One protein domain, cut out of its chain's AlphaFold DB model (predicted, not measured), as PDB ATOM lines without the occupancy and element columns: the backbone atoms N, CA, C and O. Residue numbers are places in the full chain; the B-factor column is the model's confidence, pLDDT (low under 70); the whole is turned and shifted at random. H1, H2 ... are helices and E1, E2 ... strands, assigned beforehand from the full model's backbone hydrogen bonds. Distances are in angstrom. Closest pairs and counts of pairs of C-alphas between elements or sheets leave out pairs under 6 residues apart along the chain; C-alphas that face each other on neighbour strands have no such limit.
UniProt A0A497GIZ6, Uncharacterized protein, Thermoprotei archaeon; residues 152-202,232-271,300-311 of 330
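What this domain is: This is residues 152 to 202, 232 to 271 and 300 to 311 of the 330 residues of an uncharacterized protein of Thermoprotei archaeon (UniProt A0A497GIZ6). Two sheets stand partly face to face as a sandwich, their strands crossed at 60 degrees: a larger, strongly twisted sheet of four long strands, E3, E2, E4 and E5, and a smaller sheet of E1, E7 and E6. The short helix H1 follows E5 directly and only grazes both sheets. The printed part has 103 residues, with seven named strands and one named helix in the order E1 E2 E3 E4 E5 H1 E6 E7; the class is mostly strand. The larger sheet runs E3, E2, E4, E5, antiparallel throughout, and the smaller E1, E7, E6, parallel. The whole is compact, with a radius of gyration of the C-alphas of 13.0 A and spans of 36 by 29 by 25 A.

Where its parts are: Find C-alpha 152 at (-135.898, 73.638, 31.342); from there E1 runs to residue 158, over 19.4 A. After residues 159 to 171, which hold no named element, look for E2 at residues 172 to 180, 25.8 A long, and E3 at 183 to 191, 23.9 A, which bends by 51 degrees at residue 187. Past the first cut, E4 takes residues 233 to 240, 23.0 A, and E5 residues 243 to 251, 24.0 A, beginning at C-alpha 243 (-132.511, 84.671, 10.892). H1 is residues 252 to 257, E6 residues 264 to 267, and E7 residues 301 to 306, ending at C-alpha 306 (-139.503, 88.442, 21.078).

How they stand to each other: Start in the larger sheet, where E2 and E3 form a hairpin; N 176 and O 188 are 2.8 A apart, within hydrogen-bond range. E2 and E4 are antiparallel at 156 degrees, with N 175 and O 237 at 2.8 A. E4 and E5 form another hairpin, with N 236 and O 248 at 2.9 A. Across the sandwich, the closest C-alphas of E5 and E6 are those of Tyr 246 and Leu 267, 6.1 A apart. E3 is apart from E1, E6 and E7. In the smaller sheet E1 and E7 are parallel at 29 degrees, with N 155 and O 302 at 2.8 A; E7 and E6 are parallel at 31 degrees, with N 267 and O 305 at 2.8 A. In H1 every O i to N i+4 pair is within hydrogen-bond range.

The domain as a whole: The two C-alphas farthest apart, those of Arg 168 and Asn 181, are 38.8 A apart. Residues 203 to 231 are not printed, with 12.5 A between C-alphas 202 and 232; residues 272 to 299 are not printed, with 30.3 A between C-alphas 271 and 300. The link from E1 to E2 is long, with 13 residues. The mean pLDDT of the printed part is 72.4; look for values under 70 at residue 159 and at residues 168 to 170, 256 to 271 and 300 to 311.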
ATOM      1  N   ILE A 152    -135.173  72.410  31.667       81.00
ATOM      2  CA  ILE A 152    -135.898  73.638  31.342       81.00
ATOM      3  C   ILE A 152    -136.564  73.514  29.978       81.00
ATOM      4  O   ILE A 152    -135.998  72.950  29.043       81.00
ATOM      5  N   THR A 153    -137.776  74.046  29.867       83.25
ATOM      6  CA  THR A 153    -138.467  74.208  28.587       83.25
ATOM      7  C   THR A 153    -138.574  75.691  28.279       83.25
ATOM      8  O   THR A 153    -138.952  76.465  29.152       83.25
ATOM      9  N   PHE A 154    -138.275  76.101  27.051       84.12
ATOM     10  CA  PHE A 154    -138.423  77.494  26.640       84.12
ATOM     11  C   PHE A 154    -139.758  77.679  25.933       84.12
ATOM     12  O   PHE A 154    -140.097  76.875  25.067       84.12
ATOM     13  N   GLN A 155    -140.486  78.741  26.265       86.31
ATOM     14  CA  GLN A 155    -141.614  79.219  25.475       86.31
ATOM     15  C   GLN A 155    -141.208  80.473  24.718       86.31
ATOM     16  O   GLN A 155    -140.747  81.436  25.325       86.31
ATOM     17  N   VAL A 156    -141.399  80.493  23.404       84.62
ATOM     18  CA  VAL A 156    -141.128  81.684  22.596       84.62
ATOM     19  C   VAL A 156    -142.418  82.479  22.427       84.62
ATOM     20  O   VAL A 156    -143.387  82.011  21.837       84.62
ATOM     21  N   LEU A 157    -142.435  83.699  22.945       81.38
ATOM     22  CA  LEU A 157    -143.577  84.607  22.901       81.38
ATOM     23  C   LEU A 157    -143.240  85.832  22.048       81.38
ATOM     24  O   LEU A 157    -142.080  86.142  21.822       81.38
ATOM     25  N   THR A 158    -144.241  86.551  21.566       75.81
ATOM     26  CA  THR A 158    -144.097  87.909  21.020       75.81
ATOM     27  C   THR A 158    -144.060  88.934  22.157       75.81
ATOM     28  O   THR A 158    -144.446  88.616  23.279       75.81
ATOM     29  N   ALA A 159    -143.703  90.188  21.861       69.44
ATOM     30  CA  ALA A 159    -143.769  91.320  22.797       69.44
ATOM     31  C   ALA A 159    -145.135  91.501  23.485       69.44
ATOM     32  O   ALA A 159    -145.214  92.042  24.580       69.44
ATOM     33  N   TYR A 160    -146.212  91.015  22.865       70.62
ATOM     34  CA  TYR A 160    -147.568  91.059  23.416       70.62
ATOM     35  C   TYR A 160    -147.946  89.791  24.203       70.62
ATOM     36  O   TYR A 160    -149.123  89.565  24.473       70.62
ATOM     37  N   GLY A 161    -146.978  88.922  24.509       71.25
ATOM     38  CA  GLY A 161    -147.180  87.678  25.259       71.25
ATOM     39  C   GLY A 161    -147.816  86.534  24.460       71.25
ATOM     40  O   GLY A 161    -148.173  85.512  25.034       71.25
ATOM     41  N   GLN A 162    -147.978  86.672  23.140       81.44
ATOM     42  CA  GLN A 162    -148.596  85.633  22.299       81.44
ATOM     43  C   GLN A 162    -147.564  84.601  21.845       81.44
ATOM     44  O   GLN A 162    -146.472  84.997  21.449       81.44
ATOM     45  N   ALA A 163    -147.920  83.315  21.813       85.00
ATOM     46  CA  ALA A 163    -147.052  82.250  21.309       85.00
ATOM     47  C   ALA A 163    -146.536  82.549  19.890       85.00
ATOM     48  O   ALA A 163    -147.312  82.806  18.966       85.00
ATOM     49  N   PHE A 164    -145.216  82.507  19.717       86.06
ATOM     50  CA  PHE A 164    -144.555  82.760  18.447       86.06
ATOM     51  C   PHE A 164    -143.964  81.470  17.882       86.06
ATOM     52  O   PHE A 164    -142.885  81.025  18.262       86.06
ATOM     53  N   THR A 165    -144.682  80.876  16.930       86.06
ATOM     54  CA  THR A 165    -144.278  79.632  16.252       86.06
ATOM     55  C   THR A 165    -143.609  79.872  14.896       86.06
ATOM     56  O   THR A 165    -143.105  78.941  14.276       86.06
ATOM     57  N   GLY A 166    -143.606  81.121  14.412       76.00
ATOM     58  CA  GLY A 166    -143.074  81.501  13.098       76.00
ATOM     59  C   GLY A 166    -143.905  81.022  11.898       76.00
ATOM     60  O   GLY A 166    -143.462  81.172  10.762       76.00
ATOM     61  N   GLY A 167    -145.121  80.507  12.125       70.50
ATOM     62  CA  GLY A 167    -146.072  80.129  11.074       70.50
ATOM     63  C   GLY A 167    -145.946  78.681  10.581       70.50
ATOM     64  O   GLY A 167    -145.366  77.827  11.237       70.50
ATOM     65  N   ARG A 168    -146.544  78.390   9.414       59.19
ATOM     66  CA  ARG A 168    -146.754  77.028   8.866       59.19
ATOM     67  C   ARG A 168    -145.497  76.317   8.332       59.19
ATOM     68  O   ARG A 168    -145.607  75.169   7.922       59.19
ATOM     69  N   LEU A 169    -144.355  76.999   8.272       55.38
ATOM     70  CA  LEU A 169    -143.123  76.522   7.640       55.38
ATOM     71  C   LEU A 169    -141.989  76.545   8.668       55.38
ATOM     72  O   LEU A 169    -141.266  77.530   8.710       55.38
ATOM     73  N   ASP A 170    -141.876  75.521   9.522       59.31
ATOM     74  CA  ASP A 170    -140.739  75.292  10.440       59.31
ATOM     75  C   ASP A 170    -140.116  76.578  11.007       59.31
ATOM     76  O   ASP A 170    -138.953  76.911  10.771       59.31
ATOM     77  N   GLY A 171    -140.961  77.374  11.663       77.31
ATOM     78  CA  GLY A 171    -140.676  78.783  11.856       77.31
ATOM     79  C   GLY A 171    -139.582  79.020  12.880       77.31
ATOM     80  O   GLY A 171    -138.622  79.717  12.581       77.31
ATOM     81  N   VAL A 172    -139.695  78.464  14.085       89.19
ATOM     82  CA  VAL A 172    -138.855  78.891  15.214       89.19
ATOM     83  C   VAL A 172    -138.109  77.731  15.857       89.19
ATOM     84  O   VAL A 172    -138.700  76.710  16.214       89.19
ATOM     85  N   LYS A 173    -136.806  77.937  16.070       92.31
ATOM     86  CA  LYS A 173    -135.920  77.030  16.805       92.31
ATOM     87  C   LYS A 173    -135.139  77.778  17.875       92.31
ATOM     88  O   LYS A 173    -134.709  78.915  17.672       92.31
ATOM     89  N   VAL A 174    -134.936  77.116  19.005       92.19
ATOM     90  CA  VAL A 174    -134.049  77.571  20.075       92.19
ATOM     91  C   VAL A 174    -132.771  76.752  20.000       92.19
ATOM     92  O   VAL A 174    -132.835  75.524  19.967       92.19
ATOM     93  N   LYS A 175    -131.626  77.432  19.971       95.25
ATOM     94  CA  LYS A 175    -130.296  76.821  20.036       95.25
ATOM     95  C   LYS A 175    -129.619  77.206  21.336       95.25
ATOM     96  O   LYS A 175    -129.727  78.350  21.776       95.25
ATOM     97  N   ILE A 176    -128.879  76.272  21.909       94.62
ATOM     98  CA  ILE A 176    -128.070  76.496  23.097       94.62
ATOM     99  C   ILE A 176    -126.635  76.142  22.759       94.62
ATOM    100  O   ILE A 176    -126.323  75.022  22.344       94.62
ATOM    101  N   LEU A 177    -125.763  77.126  22.947       94.94
ATOM    102  CA  LEU A 177    -124.328  76.956  22.865       94.94
ATOM    103  C   LEU A 177    -123.743  77.101  24.262       94.94
ATOM    104  O   LEU A 177    -124.092  78.018  25.000       94.94
ATOM    105  N   GLU A 178    -122.838  76.214  24.633       92.06
ATOM    106  CA  GLU A 178    -122.066  76.362  25.855       92.06
ATOM    107  C   GLU A 178    -120.769  77.110  25.568       92.06
ATOM    108  O   GLU A 178    -120.062  76.806  24.607       92.06
ATOM    109  N   ILE A 179    -120.434  78.067  26.433       87.94
ATOM    110  CA  ILE A 179    -119.169  78.794  26.339       87.94
ATOM    111  C   ILE A 179    -118.094  77.999  27.093       87.94
ATOM    112  O   ILE A 179    -118.177  77.790  28.310       87.94
ATOM    113  N   VAL A 180    -117.071  77.544  26.370       82.44
ATOM    114  CA  VAL A 180    -115.940  76.756  26.873       82.44
ATOM    115  C   VAL A 180    -114.642  77.454  26.487       82.44
ATOM    116  O   VAL A 180    -114.290  77.511  25.314       82.44
ATOM    117  N   ASN A 181    -113.914  77.989  27.471       78.88
ATOM    118  CA  ASN A 181    -112.643  78.701  27.252       78.88
ATOM    119  C   ASN A 181    -112.733  79.803  26.174       78.88
ATOM    120  O   ASN A 181    -111.805  79.995  25.396       78.88
ATOM    121  N   GLY A 182    -113.871  80.502  26.113       80.81
ATOM    122  CA  GLY A 182    -114.146  81.543  25.115       80.81
ATOM    123  C   GLY A 182    -114.690  81.036  23.774       80.81
ATOM    124  O   GLY A 182    -115.125  81.855  22.973       80.81
ATOM    125  N   ASN A 183    -114.729  79.721  23.544       86.31
ATOM    126  CA  ASN A 183    -115.334  79.118  22.357       86.31
ATOM    127  C   ASN A 183    -116.799  78.758  22.604       86.31
ATOM    128  O   ASN A 183    -117.174  78.386  23.713       86.31
ATOM    129  N   GLU A 184    -117.616  78.817  21.557       92.31
ATOM    130  CA  GLU A 184    -119.019  78.411  21.594       92.31
ATOM    131  C   GLU A 184    -119.168  77.009  21.013       92.31
ATOM    132  O   GLU A 184    -118.846  76.778  19.848       92.31
ATOM    133  N   VAL A 185    -119.666  76.078  21.821       93.12
ATOM    134  CA  VAL A 185    -119.944  74.703  21.399       93.12
ATOM    135  C   VAL A 185    -121.450  74.517  21.358       93.12
ATOM    136  O   VAL A 185    -122.124  74.754  22.356       93.12
ATOM    137  N   HIS A 186    -121.995  74.113  20.216       94.88
ATOM    138  CA  HIS A 186    -123.420  73.840  20.092       94.88
ATOM    139  C   HIS A 186    -123.769  72.552  20.846       94.88
ATOM    140  O   HIS A 186    -123.268  71.486  20.506       94.88
ATOM    141  N   ILE A 187    -124.616  72.644  21.874       94.56
ATOM    142  CA  ILE A 187    -124.933  71.493  22.734       94.56
ATOM    143  C   ILE A 187    -126.370  71.006  22.598       94.56
ATOM    144  O   ILE A 187    -126.661  69.867  22.957       94.56
ATOM    145  N   TRP A 188    -127.278  71.845  22.096       95.56
ATOM    146  CA  TRP A 188    -128.687  71.486  22.002       95.56
ATOM    147  C   TRP A 188    -129.465  72.417  21.066       95.56
ATOM    148  O   TRP A 188    -129.247  73.628  21.055       95.56
ATOM    149  N   GLU A 189    -130.430  71.856  20.338       95.50
ATOM    150  CA  GLU A 189    -131.392  72.597  19.520       95.50
ATOM    151  C   GLU A 189    -132.772  71.934  19.596       95.50
ATOM    152  O   GLU A 189    -132.893  70.706  19.602       95.50
ATOM    153  N   SER A 190    -133.827  72.748  19.606       93.94
ATOM    154  CA  SER A 190    -135.198  72.273  19.433       93.94
ATOM    155  C   SER A 190    -136.042  73.281  18.671       93.94
ATOM    156  O   SER A 190    -136.056  74.470  18.992       93.94
ATOM    157  N   ASN A 191    -136.846  72.773  17.739       93.19
ATOM    158  CA  ASN A 191    -138.014  73.493  17.240       93.19
ATOM    159  C   ASN A 191    -139.026  73.706  18.370       93.19
ATOM    160  O   ASN A 191    -139.025  72.973  19.368       93.19
ATOM    161  N   VAL A 192    -139.904  74.683  18.182       89.06
ATOM    162  CA  VAL A 192    -141.051  74.894  19.063       89.06
ATOM    163  C   VAL A 192    -142.297  74.162  18.553       89.06
ATOM    164  O   VAL A 192    -142.456  73.946  17.354       89.06
ATOM    165  N   ASN A 193    -143.186  73.765  19.462       89.00
ATOM    166  CA  ASN A 193    -144.489  73.188  19.132       89.00
ATOM    167  C   ASN A 193    -145.532  74.278  18.803       89.00
ATOM    168  O   ASN A 193    -145.225  75.467  18.750       89.00
ATOM    169  N   GLU A 194    -146.791  73.880  18.612       86.50
ATOM    170  CA  GLU A 194    -147.915  74.785  18.315       86.50
ATOM    171  C   GLU A 194    -148.184  75.853  19.390       86.50
ATOM    172  O   GLU A 194    -148.703  76.921  19.080       86.50
ATOM    173  N   ASN A 195    -147.757  75.597  20.629       86.25
ATOM    174  CA  ASN A 195    -147.848  76.517  21.767       86.25
ATOM    175  C   ASN A 195    -146.527  77.271  22.015       86.25
ATOM    176  O   ASN A 195    -146.338  77.886  23.065       86.25
ATOM    177  N   ALA A 196    -145.617  77.214  21.040       87.62
ATOM    178  CA  ALA A 196    -144.286  77.804  21.045       87.62
ATOM    179  C   ALA A 196    -143.334  77.287  22.142       87.62
ATOM    180  O   ALA A 196    -142.350  77.954  22.456       87.62
ATOM    181  N   TYR A 197    -143.575  76.088  22.682       86.25
ATOM    182  CA  TYR A 197    -142.658  75.436  23.620       86.25
ATOM    183  C   TYR A 197    -141.641  74.550  22.911       86.25
ATOM    184  O   TYR A 197    -141.986  73.803  21.994       86.25
ATOM    185  N   THR A 198    -140.402  74.567  23.383       89.06
ATOM    186  CA  THR A 198    -139.370  73.620  22.957       89.06
ATOM    187  C   THR A 198    -139.571  72.230  23.568       89.06
ATOM    188  O   THR A 198    -140.395  72.022  24.457       89.06
ATOM    189  N   LYS A 199    -138.763  71.252  23.143       88.38
ATOM    190  CA  LYS A 199    -138.472  70.089  23.992       88.38
ATOM    191  C   LYS A 199    -137.671  70.533  25.233       88.38
ATOM    192  O   LYS A 199    -137.098  71.627  25.211       88.38
ATOM    193  N   PRO A 200    -137.602  69.716  26.296       84.75
ATOM    194  CA  PRO A 200    -136.772  70.039  27.448       84.75
ATOM    195  C   PRO A 200    -135.277  70.012  27.106       84.75
ATOM    196  O   PRO A 200    -134.803  69.113  26.404       84.75
ATOM    197  N   PHE A 201    -134.541  70.984  27.633       88.38
ATOM    198  CA  PHE A 201    -133.087  71.003  27.676       88.38
ATOM    199  C   PHE A 201    -132.624  70.587  29.073       88.38
ATOM    200  O   PHE A 201    -132.968  71.238  30.063       88.38
ATOM    201  N   ASN A 202    -131.847  69.506  29.146       86.06
ATOM    202  CA  ASN A 202    -131.259  69.027  30.392       86.06
ATOM    203  C   ASN A 202    -129.859  69.605  30.568       86.06
ATOM    204  O   ASN A 202    -129.063  69.601  29.631       86.06
ATOM    205  N   THR A 232    -121.983  77.291  34.785       86.25
ATOM    206  CA  THR A 232    -122.018  76.959  33.363       86.25
ATOM    207  C   THR A 232    -122.651  78.124  32.611       86.25
ATOM    208  O   THR A 232    -123.738  78.566  32.960       86.25
ATOM    209  N   LEU A 233    -121.979  78.639  31.582       89.00
ATOM    210  CA  LEU A 233    -122.513  79.723  30.761       89.00
ATOM    211  C   LEU A 233    -123.097  79.168  29.464       89.00
ATOM    212  O   LEU A 233    -122.397  78.504  28.692       89.00
ATOM    213  N   PHE A 234    -124.359  79.499  29.221       91.12
ATOM    214  CA  PHE A 234    -125.104  79.153  28.024       91.12
ATOM    215  C   PHE A 234    -125.416  80.405  27.224       91.12
ATOM    216  O   PHE A 234    -126.056  81.333  27.707       91.12
ATOM    217  N   LYS A 235    -125.021  80.414  25.961       92.38
ATOM    218  CA  LYS A 235    -125.555  81.331  24.973       92.38
ATOM    219  C   LYS A 235    -126.828  80.723  24.391       92.38
ATOM    220  O   LYS A 235    -126.782  79.703  23.706       92.38
ATOM    221  N   ILE A 236    -127.956  81.363  24.663       90.69
ATOM    222  CA  ILE A 236    -129.273  80.956  24.177       90.69
ATOM    223  C   ILE A 236    -129.608  81.814  22.965       90.69
ATOM    224  O   ILE A 236    -129.549  83.040  23.037       90.69
ATOM    225  N   GLN A 237    -129.963  81.174  21.857       92.00
ATOM    226  CA  GLN A 237    -130.349  81.839  20.619       92.00
ATOM    227  C   GLN A 237    -131.750  81.409  20.198       92.00
ATOM    228  O   GLN A 237    -132.072  80.225  20.249       92.00
ATOM    229  N   VAL A 238    -132.550  82.350  19.698       88.94
ATOM    230  CA  VAL A 238    -133.797  82.037  18.984       88.94
ATOM    231  C   VAL A 238    -133.606  82.389  17.521       88.94
ATOM    232  O   VAL A 238    -133.151  83.484  17.181       88.94
ATOM    233  N   TRP A 239    -133.960  81.454  16.654       89.94
ATOM    234  CA  TRP A 239    -133.878  81.597  15.211       89.94
ATOM    235  C   TRP A 239    -135.269  81.469  14.614       89.94
ATOM    236  O   TRP A 239    -135.991  80.527  14.935       89.94
ATOM    237  N   TRP A 240    -135.615  82.401  13.731       87.44
ATOM    238  CA  TRP A 240    -136.781  82.314  12.866       87.44
ATOM    239  C   TRP A 240    -136.300  82.040  11.439       87.44
ATOM    240  O   TRP A 240    -135.632  82.881  10.835       87.44
ATOM    241  N   HIS A 241    -136.574  80.838  10.931       83.44
ATOM    242  CA  HIS A 241    -135.928  80.284   9.738       83.44
ATOM    243  C   HIS A 241    -134.386  80.330   9.852       83.44
ATOM    244  O   HIS A 241    -133.802  79.665  10.716       83.44
ATOM    245  N   ASP A 242    -133.733  81.144   9.019       82.12
ATOM    246  CA  ASP A 242    -132.277  81.344   8.981       82.12
ATOM    247  C   ASP A 242    -131.844  82.679   9.601       82.12
ATOM    248  O   ASP A 242    -130.687  83.081   9.501       82.12
ATOM    249  N   ILE A 243    -132.768  83.382  10.259       81.69
ATOM    250  CA  ILE A 243    -132.511  84.671  10.892       81.69
ATOM    251  C   ILE A 243    -132.449  84.468  12.403       81.69
ATOM    252  O   ILE A 243    -133.425  84.054  13.030       81.69
ATOM    253  N   LYS A 244    -131.308  84.800  13.010       88.44
ATOM    254  CA  LYS A 244    -131.181  84.881  14.468       88.44
ATOM    255  C   LYS A 244    -131.915  86.127  14.962       88.44
ATOM    256  O   LYS A 244    -131.520  87.242  14.636       88.44
ATOM    257  N   ILE A 245    -132.979  85.926  15.732       81.38
ATOM    258  CA  ILE A 245    -133.844  86.993  16.262       81.38
ATOM    259  C   ILE A 245    -133.621  87.254  17.756       81.38
ATOM    260  O   ILE A 245    -134.082  88.262  18.275       81.38
ATOM    261  N   TYR A 246    -132.891  86.372  18.443       82.12
ATOM    262  CA  TYR A 246    -132.441  86.575  19.815       82.12
ATOM    263  C   TYR A 246    -131.091  85.913  20.049       82.12
ATOM    264  O   TYR A 246    -130.814  84.839  19.510       82.12
ATOM    265  N   GLU A 247    -130.295  86.532  20.910       86.00
ATOM    266  CA  GLU A 247    -129.103  85.946  21.495       86.00
ATOM    267  C   GLU A 247    -128.832  86.599  22.847       86.00
ATOM    268  O   GLU A 247    -128.769  87.822  22.939       86.00
ATOM    269  N   ASN A 248    -128.636  85.796  23.888       83.69
ATOM    270  CA  ASN A 248    -128.120  86.296  25.157       83.69
ATOM    271  C   ASN A 248    -127.343  85.203  25.896       83.69
ATOM    272  O   ASN A 248    -127.544  84.010  25.655       83.69
ATOM    273  N   ILE A 249    -126.445  85.616  26.783       88.31
ATOM    274  CA  ILE A 249    -125.653  84.724  27.623       88.31
ATOM    275  C   ILE A 249    -126.307  84.657  28.997       88.31
ATOM    276  O   ILE A 249    -126.473  85.665  29.677       88.31
ATOM    277  N   HIS A 250    -126.633  83.441  29.407       84.94
ATOM    278  CA  HIS A 250    -127.218  83.121  30.693       84.94
ATOM    279  C   HIS A 250    -126.298  82.202  31.464       84.94
ATOM    280  O   HIS A 250    -125.632  81.328  30.910       84.94
ATOM    281  N   SER A 251    -126.285  82.397  32.769       86.31
ATOM    282  CA  SER A 251    -125.626  81.492  33.685       86.31
ATOM    283  C   SER A 251    -126.598  80.368  34.064       86.31
ATOM    284  O   SER A 251    -127.810  80.591  34.150       86.31
ATOM    285  N   ALA A 252    -126.105  79.149  34.260       83.94
ATOM    286  CA  ALA A 252    -126.946  78.006  34.587       83.94
ATOM    287  C   ALA A 252    -127.620  78.182  35.952       83.94
ATOM    288  O   ALA A 252    -128.769  77.778  36.105       83.94
ATOM    289  N   LEU A 253    -126.963  78.845  36.912       80.94
ATOM    290  CA  LEU A 253    -127.603  79.252  38.168       80.94
ATOM    291  C   LEU A 253    -128.821  80.154  37.919       80.94
ATOM    292  O   LEU A 253    -129.885  79.905  38.484       80.94
ATOM    293  N   ASN A 254    -128.714  81.150  37.038       76.56
ATOM    294  CA  ASN A 254    -129.824  82.068  36.761       76.56
ATOM    295  C   ASN A 254    -131.023  81.355  36.119       76.56
ATOM    296  O   ASN A 254    -132.172  81.663  36.445       76.56
ATOM    297  N   LEU A 255    -130.766  80.352  35.273       74.62
ATOM    298  CA  LEU A 255    -131.815  79.504  34.697       74.62
ATOM    299  C   LEU A 255    -132.532  78.639  35.750       74.62
ATOM    300  O   LEU A 255    -133.658  78.216  35.522       74.62
ATOM    301  N   THR A 256    -131.903  78.380  36.903       62.44
ATOM    302  CA  THR A 256    -132.539  77.651  38.018       62.44
ATOM    303  C   THR A 256    -133.301  78.533  38.998       62.44
ATOM    304  O   THR A 256    -134.114  78.015  39.747       62.44
ATOM    305  N   ILE A 257    -133.041  79.843  39.019       50.47
ATOM    306  CA  ILE A 257    -133.753  80.799  39.887       50.47
ATOM    307  C   ILE A 257    -135.051  81.272  39.217       50.47
ATOM    308  O   ILE A 257    -136.019  81.608  39.889       50.47
ATOM    309  N   THR A 258    -135.108  81.222  37.886       50.44
ATOM    310  CA  THR A 258    -136.296  81.525  37.072       50.44
ATOM    311  C   THR A 258    -137.314  80.370  37.044       50.44
ATOM    312  O   THR A 258    -137.996  80.140  36.050       50.44
ATOM    313  N   THR A 259    -137.427  79.635  38.157       39.25
ATOM    314  CA  THR A 259    -138.379  78.531  38.380       39.25
ATOM    315  C   THR A 259    -139.768  78.995  38.820       39.25
ATOM    316  O   THR A 259    -140.608  78.157  39.135       39.25
ATOM    317  N   ASP A 260    -140.039  80.302  38.829       38.88
ATOM    318  CA  ASP A 260    -141.420  80.783  38.819       38.88
ATOM    319  C   ASP A 260    -141.972  80.598  37.390       38.88
ATOM    320  O   ASP A 260    -141.350  81.114  36.454       38.88
ATOM    321  N   PRO A 261    -143.102  79.890  37.187       37.59
ATOM    322  CA  PRO A 261    -143.719  79.671  35.872       37.59
ATOM    323  C   PRO A 261    -144.084  80.965  35.119       37.59
ATOM    324  O   PRO A 261    -144.460  80.910  33.948       37.59
ATOM    325  N   THR A 262    -143.959  82.128  35.764       40.31
ATOM    326  CA  THR A 262    -144.168  83.460  35.182       40.31
ATOM    327  C   THR A 262    -142.876  84.242  34.914       40.31
ATOM    328  O   THR A 262    -142.936  85.381  34.450       40.31
ATOM    329  N   SER A 263    -141.700  83.648  35.149       39.31
ATOM    330  CA  SER A 263    -140.410  84.311  34.931       39.31
ATOM    331  C   SER A 263    -140.208  84.659  33.455       39.31
ATOM    332  O   SER A 263    -140.105  83.790  32.585       39.31
ATOM    333  N   ILE A 264    -140.139  85.958  33.173       47.84
ATOM    334  CA  ILE A 264    -139.964  86.516  31.834       47.84
ATOM    335  C   ILE A 264    -138.503  86.916  31.645       47.84
ATOM    336  O   ILE A 264    -137.989  87.763  32.374       47.84
ATOM    337  N   ILE A 265    -137.852  86.370  30.616       51.12
ATOM    338  CA  ILE A 265    -136.612  86.939  30.085       51.12
ATOM    339  C   ILE A 265    -136.976  87.722  28.817       51.12
ATOM    340  O   ILE A 265    -137.329  87.113  27.798       51.12
ATOM    341  N   PRO A 266    -136.921  89.067  28.845       44.09
ATOM    342  CA  PRO A 266    -137.226  89.869  27.668       44.09
ATOM    343  C   PRO A 266    -136.179  89.622  26.572       44.09
ATOM    344  O   PRO A 266    -134.971  89.651  26.829       44.09
ATOM    345  N   LEU A 267    -136.625  89.367  25.340       41.66
ATOM    346  CA  LEU A 267    -135.754  89.337  24.164       41.66
ATOM    347  C   LEU A 267    -135.692  90.755  23.616       41.66
ATOM    348  O   LEU A 267    -136.596  91.228  22.930       41.66
ATOM    349  N   ILE A 268    -134.589  91.422  23.918       38.91
ATOM    350  CA  ILE A 268    -134.254  92.693  23.294       38.91
ATOM    351  C   ILE A 268    -133.573  92.342  21.970       38.91
ATOM    352  O   ILE A 268    -132.530  91.684  21.954       38.91
ATOM    353  N   THR A 269    -134.187  92.713  20.847       33.56
ATOM    354  CA  THR A 269    -133.510  92.641  19.549       33.56
ATOM    355  C   THR A 269    -132.395  93.682  19.539       33.56
ATOM    356  O   THR A 269    -132.591  94.807  19.986       33.56
ATOM    357  N   ASN A 270    -131.197  93.315  19.070       32.50
ATOM    358  CA  ASN A 270    -130.103  94.275  18.926       32.50
ATOM    359  C   ASN A 270    -130.494  95.339  17.890       32.50
ATOM    360  O   ASN A 270    -130.343  95.141  16.686       32.50
ATOM    361  N   GLY A 271    -130.997  96.456  18.399       30.86
ATOM    362  CA  GLY A 271    -131.357  97.664  17.684       30.86
ATOM    363  C   GLY A 271    -131.459  98.794  18.699       30.86
ATOM    364  O   GLY A 271    -132.511  98.992  19.287       30.86
ATOM    365  N   TYR A 300    -141.377  72.990  34.650       35.50
ATOM    366  CA  TYR A 300    -140.796  74.330  34.594       35.50
ATOM    367  C   TYR A 300    -140.713  74.845  33.147       35.50
ATOM    368  O   TYR A 300    -140.165  74.173  32.264       35.50
ATOM    369  N   SER A 301    -141.230  76.053  32.908       32.38
ATOM    370  CA  SER A 301    -141.150  76.755  31.624       32.38
ATOM    371  C   SER A 301    -140.605  78.171  31.788       32.38
ATOM    372  O   SER A 301    -141.047  78.893  32.675       32.38
ATOM    373  N   LEU A 302    -139.692  78.570  30.902       38.03
ATOM    374  CA  LEU A 302    -139.104  79.906  30.846       38.03
ATOM    375  C   LEU A 302    -139.590  80.655  29.605       38.03
ATOM    376  O   LEU A 302    -139.441  80.160  28.486       38.03
ATOM    377  N   ASN A 303    -140.116  81.865  29.793       39.62
ATOM    378  CA  ASN A 303    -140.636  82.680  28.698       39.62
ATOM    379  C   ASN A 303    -139.529  83.529  28.057       39.62
ATOM    380  O   ASN A 303    -138.864  84.319  28.726       39.62
ATOM    381  N   LEU A 304    -139.378  83.395  26.741       47.53
ATOM    382  CA  LEU A 304    -138.527  84.197  25.869       47.53
ATOM    383  C   LEU A 304    -139.433  85.157  25.069       47.53
ATOM    384  O   LEU A 304    -140.089  84.727  24.124       47.53
ATOM    385  N   ILE A 305    -139.498  86.447  25.428       41.25
ATOM    386  CA  ILE A 305    -140.359  87.460  24.758       41.25
ATOM    387  C   ILE A 305    -139.685  88.171  23.570       41.25
ATOM    388  O   ILE A 305    -138.893  89.074  23.787       41.25
ATOM    389  N   VAL A 306    -140.028  87.839  22.322       36.25
ATOM    390  CA  VAL A 306    -139.503  88.442  21.078       36.25
ATOM    391  C   VAL A 306    -140.127  89.815  20.814       36.25
ATOM    392  O   VAL A 306    -141.302  89.896  20.444       36.25
ATOM    393  N   GLU A 307    -139.334  90.886  20.862       29.58
ATOM    394  CA  GLU A 307    -139.740  92.198  20.345       29.58
ATOM    395  C   GLU A 307    -139.200  92.441  18.927       29.58
ATOM    396  O   GLU A 307    -138.027  92.748  18.718       29.58
ATOM    397  N   LEU A 308    -140.065  92.281  17.917       30.56
ATOM    398  CA  LEU A 308    -139.749  92.607  16.523       30.56
ATOM    399  C   LEU A 308    -139.902  94.121  16.312       30.56
ATOM    400  O   LEU A 308    -141.020  94.609  16.123       30.56
ATOM    401  N   SER A 309    -138.799  94.873  16.324       27.28
ATOM    402  CA  SER A 309    -138.845  96.302  16.006       27.28
ATOM    403  C   SER A 309    -139.213  96.523  14.529       27.28
ATOM    404  O   SER A 309    -138.782  95.814  13.615       27.28
ATOM    405  N   LYS A 310    -140.078  97.509  14.266       34.25
ATOM    406  CA  LYS A 310    -140.463  97.919  12.907       34.25
ATOM    407  C   LYS A 310    -139.355  98.773  12.280       34.25
ATOM    408  O   LYS A 310    -139.483  99.990  12.243       34.25
ATOM    409  N   SER A 311    -138.295  98.169  11.754       27.67
ATOM    410  CA  SER A 311    -137.292  98.864  10.924       27.67
ATOM    411  C   SER A 311    -136.344  97.829  10.303       27.67
ATOM    412  O   SER A 311    -135.834  96.998  11.035       27.67
TER     413      SER A 311